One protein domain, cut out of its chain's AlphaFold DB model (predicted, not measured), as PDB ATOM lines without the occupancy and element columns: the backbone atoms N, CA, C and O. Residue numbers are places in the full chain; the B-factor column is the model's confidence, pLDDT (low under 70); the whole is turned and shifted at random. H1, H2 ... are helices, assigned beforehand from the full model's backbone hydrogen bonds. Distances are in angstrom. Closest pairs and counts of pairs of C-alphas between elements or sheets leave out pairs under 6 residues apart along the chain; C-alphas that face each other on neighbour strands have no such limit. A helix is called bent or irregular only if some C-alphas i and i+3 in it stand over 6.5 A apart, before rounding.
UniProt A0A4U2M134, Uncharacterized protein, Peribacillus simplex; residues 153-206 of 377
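Overview. This is residues 153 to 206 of the 377 residues of an uncharacterized protein of Peribacillus simplex (UniProt A0A4U2M134). One long helix, H4, runs along one side of the model, and the three short helices H1, H2 and H3 gather on its other side, H3 near its beginning, H1 near its middle and H2 crossing farther along. The packing is loose, with few contacts between helices, and H4 makes much of the longest axis. The printed part has 54 residues with four named helices in the order H1, H2, H3, H4 and no named strand, and its class is all helix. It is compact, with a radius of gyration of the C-alphas of 10.9 A and spans of 32 by 24 by 18 A.

Arrangement. H4, residues 185 to 203, only just touches H1, residues 154 to 163, with 3 pairs of C-alphas within 8 A, through its residues 191 to 194 alone. The closest C-alphas are those of Lys 162 and Leu 194, 7.5 A apart, at a steep tilt of 39 degrees, the same way. H2, residues 165 to 171, touches residues 194 to 198 of H4 alone, about perpendicular at 89 degrees, closest at the C-alphas of Ser 166 and Asn 198, 6.6 A. H3, residues 176 to 182, is close to H4 but not clearly touching, closest at the C-alphas of Ile 180 and Gln 188, 6.1 A. H1 touches H3 at a steep tilt of 51 degrees, opposite ways, closest at the C-alphas of Val 154 and Tyr 179, 6.8 A. H1 and H2 only just touch, only at the corner by their link, with 3 pairs within 8 A, closest at the C-alphas of Phe 161 and Phe 168, 5.3 A. H2 and H3 are apart. Every O i to N i+4 pair is within hydrogen-bond range in H1 and H4, but 0 of 3 in H2 and 0 of 3 in H3, where 3 of 4 and 2 of 4 O i to N i+3 pairs are.

Along the chain. H4 is 25.5 A long, from C-alpha 185 at (33.456, -17.661, 51.863) to C-alpha 203 at (57.935, -12.560, 56.989). H1 is 14.3 A long and begins at C-alpha 154, (35.071, -6.360, 44.622). H2 is 10.5 A and H3 9.9 A long; both are irregular, with C-alphas 166 and 169 7.5 A apart and C-alphas 178 and 181 7.8 A apart.

Size, cuts and confidence. The C-alphas of Asp 153 and Ile 206, the farthest apart, are 32.8 A from each other. The printed part has no cut, and its three links are tight. Mean pLDDT of the printed part is 76.9; residues 166 to 167, 169 to 172 and 198 to 206 are under 70.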
ATOM      1  N   ASP A 153      32.587  -3.574  42.580       91.88
ATOM      2  CA  ASP A 153      33.613  -4.211  41.740       91.88
ATOM      3  C   ASP A 153      34.630  -5.046  42.556       91.88
ATOM      4  O   ASP A 153      35.786  -5.258  42.168       91.88
ATOM      5  N   VAL A 154      34.210  -5.570  43.714       91.19
ATOM      6  CA  VAL A 154      35.071  -6.360  44.622       91.19
ATOM      7  C   VAL A 154      35.695  -7.573  43.926       91.19
ATOM      8  O   VAL A 154      36.838  -7.942  44.208       91.19
ATOM      9  N   ASP A 155      34.981  -8.199  42.990       87.19
ATOM     10  CA  ASP A 155      35.492  -9.324  42.211       87.19
ATOM     11  C   ASP A 155      36.623  -8.900  41.263       87.19
ATOM     12  O   ASP A 155      37.624  -9.614  41.148       87.19
ATOM     13  N   PHE A 156      36.520  -7.730  40.628       83.75
ATOM     14  CA  PHE A 156      37.588  -7.162  39.807       83.75
ATOM     15  C   PHE A 156      38.854  -6.924  40.640       83.75
ATOM     16  O   PHE A 156      39.940  -7.391  40.266       83.75
ATOM     17  N   PHE A 157      38.718  -6.268  41.795       81.38
ATOM     18  CA  PHE A 157      39.846  -5.990  42.684       81.38
ATOM     19  C   PHE A 157      40.475  -7.270  43.229       81.38
ATOM     20  O   PHE A 157      41.695  -7.440  43.148       81.38
ATOM     21  N   TYR A 158      39.661  -8.220  43.690       88.38
ATOM     22  CA  TYR A 158      40.146  -9.519  44.141       88.38
ATOM     23  C   TYR A 158      40.902 -10.270  43.035       88.38
ATOM     24  O   TYR A 158      41.996 -10.788  43.269       88.38
ATOM     25  N   ASN A 159      40.366 -10.311  41.813       77.62
ATOM     26  CA  ASN A 159      41.015 -10.996  40.696       77.62
ATOM     27  C   ASN A 159      42.361 -10.349  40.336       77.62
ATOM     28  O   ASN A 159      43.329 -11.058  40.048       77.62
ATOM     29  N   LYS A 160      42.464  -9.016  40.414       72.31
ATOM     30  CA  LYS A 160      43.728  -8.293  40.229       72.31
ATOM     31  C   LYS A 160      44.722  -8.583  41.358       72.31
ATOM     32  O   LYS A 160      45.889  -8.856  41.072       72.31
ATOM     33  N   PHE A 161      44.267  -8.606  42.612       80.44
ATOM     34  CA  PHE A 161      45.084  -9.013  43.759       80.44
ATOM     35  C   PHE A 161      45.610 -10.436  43.583       80.44
ATOM     36  O   PHE A 161      46.806 -10.666  43.704       80.44
ATOM     37  N   LYS A 162      44.752 -11.382  43.202       78.62
ATOM     38  CA  LYS A 162      45.115 -12.787  42.989       78.62
ATOM     39  C   LYS A 162      46.209 -12.976  41.935       78.62
ATOM     40  O   LYS A 162      47.045 -13.865  42.086       78.62
ATOM     41  N   LEU A 163      46.225 -12.154  40.883       73.00
ATOM     42  CA  LEU A 163      47.261 -12.202  39.846       73.00
ATOM     43  C   LEU A 163      48.627 -11.725  40.352       73.00
ATOM     44  O   LEU A 163      49.656 -12.233  39.900       73.00
ATOM     45  N   SER A 164      48.668 -10.729  41.237       72.06
ATOM     46  CA  SER A 164      49.921 -10.153  41.748       72.06
ATOM     47  C   SER A 164      49.744  -9.515  43.136       72.06
ATOM     48  O   SER A 164      49.745  -8.286  43.241       72.06
ATOM     49  N   PRO A 165      49.652 -10.318  44.220       71.94
ATOM     50  CA  PRO A 165      49.356  -9.814  45.566       71.94
ATOM     51  C   PRO A 165      50.357  -8.773  46.075       71.94
ATOM     52  O   PRO A 165      49.970  -7.791  46.702       71.94
ATOM     53  N   SER A 166      51.644  -8.960  45.769       68.62
ATOM     54  CA  SER A 166      52.735  -8.090  46.222       68.62
ATOM     55  C   SER A 166      52.704  -6.689  45.614       68.62
ATOM     56  O   SER A 166      53.278  -5.777  46.184       68.62
ATOM     57  N   LEU A 167      52.061  -6.528  44.456       60.47
ATOM     58  CA  LEU A 167      52.002  -5.268  43.715       60.47
ATOM     59  C   LEU A 167      50.606  -4.644  43.760       60.47
ATOM     60  O   LEU A 167      50.401  -3.574  43.203       60.47
ATOM     61  N   PHE A 168      49.621  -5.304  44.364       71.75
ATOM     62  CA  PHE A 168      48.240  -4.840  44.311       71.75
ATOM     63  C   PHE A 168      48.075  -3.469  44.981       71.75
ATOM     64  O   PHE A 168      47.666  -2.524  44.313       71.75
ATOM     65  N   TYR A 169      48.497  -3.341  46.241       66.69
ATOM     66  CA  TYR A 169      48.352  -2.112  47.033       66.69
ATOM     67  C   TYR A 169      49.263  -0.960  46.588       66.69
ATOM     68  O   TYR A 169      49.051   0.179  46.980       66.69
ATOM     69  N   GLU A 170      50.270  -1.231  45.757       60.22
ATOM     70  CA  GLU A 170      51.099  -0.178  45.150       60.22
ATOM     71  C   GLU A 170      50.401   0.483  43.950       60.22
ATOM     72  O   GLU A 170      50.774   1.573  43.528       60.22
ATOM     73  N   ASN A 171      49.412  -0.204  43.366       49.31
ATOM     74  CA  ASN A 171      48.904   0.057  42.016       49.31
ATOM     75  C   ASN A 171      47.378   0.140  41.937       49.31
ATOM     76  O   ASN A 171      46.808   0.277  40.847       49.31
ATOM     77  N   VAL A 172      46.729  -0.034  43.079       62.97
ATOM     78  CA  VAL A 172      45.295   0.044  43.287       62.97
ATOM     79  C   VAL A 172      45.117   0.737  44.622       62.97
ATOM     80  O   VAL A 172      45.600   0.238  45.636       62.97
ATOM     81  N   ASP A 173      44.439   1.878  44.604       76.81
ATOM     82  CA  ASP A 173      44.129   2.653  45.804       76.81
ATOM     83  C   ASP A 173      42.883   2.081  46.498       76.81
ATOM     84  O   ASP A 173      41.895   2.766  46.707       76.81
ATOM     85  N   VAL A 174      42.905   0.771  46.762       79.75
ATOM     86  CA  VAL A 174      41.809   0.025  47.392       79.75
ATOM     87  C   VAL A 174      42.395  -0.916  48.423       79.75
ATOM     88  O   VAL A 174      43.275  -1.729  48.125       79.75
ATOM     89  N   ASN A 175      41.867  -0.855  49.638       87.88
ATOM     90  CA  ASN A 175      42.208  -1.790  50.691       87.88
ATOM     91  C   ASN A 175      41.208  -2.957  50.727       87.88
ATOM     92  O   ASN A 175      40.131  -2.839  51.300       87.88
ATOM     93  N   LEU A 176      41.565  -4.114  50.154       91.44
ATOM     94  CA  LEU A 176      40.674  -5.285  50.087       91.44
ATOM     95  C   LEU A 176      40.241  -5.835  51.453       91.44
ATOM     96  O   LEU A 176      39.270  -6.590  51.509       91.44
ATOM     97  N   ASP A 177      40.923  -5.473  52.541       93.56
ATOM     98  CA  ASP A 177      40.489  -5.846  53.890       93.56
ATOM     99  C   ASP A 177      39.119  -5.275  54.251       93.56
ATOM    100  O   ASP A 177      38.350  -5.936  54.951       93.56
ATOM    101  N   ASP A 178      38.791  -4.099  53.720       94.00
ATOM    102  CA  ASP A 178      37.526  -3.420  53.992       94.00
ATOM    103  C   ASP A 178      36.350  -4.109  53.267       94.00
ATOM    104  O   ASP A 178      35.194  -3.991  53.673       94.00
ATOM    105  N   TYR A 179      36.647  -4.920  52.243       96.31
ATOM    106  CA  TYR A 179      35.670  -5.567  51.360       96.31
ATOM    107  C   TYR A 179      35.475  -7.064  51.639       96.31
ATOM    108  O   TYR A 179      34.734  -7.733  50.917       96.31
ATOM    109  N   ILE A 180      36.113  -7.626  52.674       95.44
ATOM    110  CA  ILE A 180      36.059  -9.073  52.970       95.44
ATOM    111  C   ILE A 180      34.610  -9.569  53.114       95.44
ATOM    112  O   ILE A 180      34.283 -10.647  52.613       95.44
ATOM    113  N   GLU A 181      33.729  -8.793  53.754       95.50
ATOM    114  CA  GLU A 181      32.321  -9.178  53.948       95.50
ATOM    115  C   GLU A 181      31.548  -9.315  52.620       95.50
ATOM    116  O   GLU A 181      30.600 -10.098  52.539       95.50
ATOM    117  N   LEU A 182      31.989  -8.623  51.564       96.69
ATOM    118  CA  LEU A 182      31.411  -8.679  50.217       96.69
ATOM    119  C   LEU A 182      31.990  -9.810  49.348       96.69
ATOM    120  O   LEU A 182      31.572  -9.982  48.203       96.69
ATOM    121  N   MET A 183      32.906 -10.630  49.870       95.75
ATOM    122  CA  MET A 183      33.449 -11.790  49.156       95.75
ATOM    123  C   MET A 183      32.741 -13.099  49.556       95.75
ATOM    124  O   MET A 183      32.424 -13.297  50.731       95.75
ATOM    125  N   PRO A 184      32.555 -14.064  48.634       94.81
ATOM    126  CA  PRO A 184      32.139 -15.426  48.982       94.81
ATOM    127  C   PRO A 184      33.112 -16.114  49.956       94.81
ATOM    128  O   PRO A 184      34.308 -15.852  49.923       94.81
ATOM    129  N   LEU A 185      32.635 -17.037  50.802       91.94
ATOM    130  CA  LEU A 185      33.456 -17.661  51.863       91.94
ATOM    131  C   LEU A 185      34.719 -18.379  51.353       91.94
ATOM    132  O   LEU A 185      35.754 -18.376  52.020       91.94
ATOM    133  N   ASP A 186      34.641 -19.025  50.192       93.06
ATOM    134  CA  ASP A 186      35.785 -19.658  49.535       93.06
ATOM    135  C   ASP A 186      36.811 -18.619  49.067       93.06
ATOM    136  O   ASP A 186      38.009 -18.817  49.266       93.06
ATOM    137  N   ILE A 187      36.332 -17.487  48.548       95.88
ATOM    138  CA  ILE A 187      37.152 -16.347  48.128       95.88
ATOM    139  C   ILE A 187      37.764 -15.625  49.327       95.88
ATOM    140  O   ILE A 187      38.957 -15.358  49.303       95.88
ATOM    141  N   GLN A 188      37.019 -15.397  50.412       94.50
ATOM    142  CA  GLN A 188      37.565 -14.850  51.662       94.50
ATOM    143  C   GLN A 188      38.720 -15.713  52.168       94.50
ATOM    144  O   GLN A 188      39.794 -15.216  52.501       94.50
ATOM    145  N   LYS A 189      38.521 -17.036  52.195       93.44
ATOM    146  CA  LYS A 189      39.549 -17.974  52.641       93.44
ATOM    147  C   LYS A 189      40.766 -17.962  51.716       93.44
ATOM    148  O   LYS A 189      41.894 -18.002  52.210       93.44
ATOM    149  N   GLU A 190      40.558 -17.921  50.402       91.88
ATOM    150  CA  GLU A 190      41.639 -17.828  49.418       91.88
ATOM    151  C   GLU A 190      42.399 -16.499  49.551       91.88
ATOM    152  O   GLU A 190      43.621 -16.527  49.682       91.88
ATOM    153  N   TYR A 191      41.693 -15.366  49.625       93.38
ATOM    154  CA  TYR A 191      42.244 -14.030  49.859       93.38
ATOM    155  C   TYR A 191      43.109 -13.996  51.115       93.38
ATOM    156  O   TYR A 191      44.284 -13.648  51.033       93.38
ATOM    157  N   LEU A 192      42.576 -14.431  52.260       92.00
ATOM    158  CA  LEU A 192      43.317 -14.459  53.521       92.00
ATOM    159  C   LEU A 192      44.531 -15.390  53.443       92.00
ATOM    160  O   LEU A 192      45.596 -15.032  53.931       92.00
ATOM    161  N   THR A 193      44.420 -16.539  52.769       90.19
ATOM    162  CA  THR A 193      45.557 -17.451  52.563       90.19
ATOM    163  C   THR A 193      46.631 -16.820  51.679       90.19
ATOM    164  O   THR A 193      47.817 -16.945  51.979       90.19
ATOM    165  N   LEU A 194      46.247 -16.142  50.594       82.88
ATOM    166  CA  LEU A 194      47.158 -15.451  49.680       82.88
ATOM    167  C   LEU A 194      47.802 -14.244  50.352       82.88
ATOM    168  O   LEU A 194      49.006 -14.061  50.224       82.88
ATOM    169  N   LYS A 195      47.033 -13.471  51.119       84.38
ATOM    170  CA  LYS A 195      47.516 -12.357  51.930       84.38
ATOM    171  C   LYS A 195      48.474 -12.847  53.005       84.38
ATOM    172  O   LYS A 195      49.557 -12.300  53.127       84.38
ATOM    173  N   GLU A 196      48.141 -13.912  53.731       80.19
ATOM    174  CA  GLU A 196      49.041 -14.537  54.703       80.19
ATOM    175  C   GLU A 196      50.282 -15.131  54.049       80.19
ATOM    176  O   GLU A 196      51.356 -15.041  54.623       80.19
ATOM    177  N   SER A 197      50.167 -15.744  52.870       73.12
ATOM    178  CA  SER A 197      51.307 -16.298  52.138       73.12
ATOM    179  C   SER A 197      52.181 -15.190  51.575       73.12
ATOM    180  O   SER A 197      53.390 -15.320  51.613       73.12
ATOM    181  N   ASN A 198      51.607 -14.077  51.126       62.03
ATOM    182  CA  ASN A 198      52.341 -12.872  50.762       62.03
ATOM    183  C   ASN A 198      53.002 -12.254  52.004       62.03
ATOM    184  O   ASN A 198      54.174 -11.904  51.964       62.03
ATOM    185  N   ASN A 199      52.298 -12.240  53.140       58.56
ATOM    186  CA  ASN A 199      52.797 -11.795  54.441       58.56
ATOM    187  C   ASN A 199      53.833 -12.761  55.045       58.56
ATOM    188  O   ASN A 199      54.642 -12.344  55.851       58.56
ATOM    189  N   LYS A 200      53.836 -14.049  54.687       51.06
ATOM    190  CA  LYS A 200      54.832 -15.057  55.096       51.06
ATOM    191  C   LYS A 200      55.983 -15.152  54.111       51.06
ATOM    192  O   LYS A 200      57.091 -15.386  54.532       51.06
ATOM    193  N   ILE A 201      55.774 -14.945  52.818       47.41
ATOM    194  CA  ILE A 201      56.867 -14.772  51.856       47.41
ATOM    195  C   ILE A 201      57.602 -13.477  52.176       47.41
ATOM    196  O   ILE A 201      58.815 -13.444  52.060       47.41
ATOM    197  N   THR A 202      56.902 -12.444  52.644       39.88
ATOM    198  CA  THR A 202      57.548 -11.303  53.290       39.88
ATOM    199  C   THR A 202      58.148 -11.753  54.630       39.88
ATOM    200  O   THR A 202      59.359 -11.810  54.691       39.88
ATOM    201  N   ASN A 203      57.408 -12.236  55.636       33.12
ATOM    202  CA  ASN A 203      57.935 -12.560  56.989       33.12
ATOM    203  C   ASN A 203      58.987 -13.699  57.117       33.12
ATOM    204  O   ASN A 203      59.847 -13.614  57.982       33.12
ATOM    205  N   ASP A 204      58.991 -14.748  56.293       38.12
ATOM    206  CA  ASP A 204      60.033 -15.803  56.267       38.12
ATOM    207  C   ASP A 204      61.256 -15.376  55.428       38.12
ATOM    208  O   ASP A 204      62.336 -15.955  55.556       38.12
ATOM    209  N   VAL A 205      61.113 -14.332  54.603       40.81
ATOM    210  CA  VAL A 205      62.233 -13.562  54.030       40.81
ATOM    211  C   VAL A 205      62.643 -12.414  54.976       40.81
ATOM    212  O   VAL A 205      63.725 -11.858  54.822       40.81
ATOM    213  N   ILE A 206      61.830 -12.119  55.997       36.44
ATOM    214  CA  ILE A 206      61.921 -10.976  56.915       36.44
ATOM    215  C   ILE A 206      61.963 -11.489  58.368       36.44
ATOM    216  O   ILE A 206      61.084 -11.283  59.202       36.44
TER     217      ILE A 206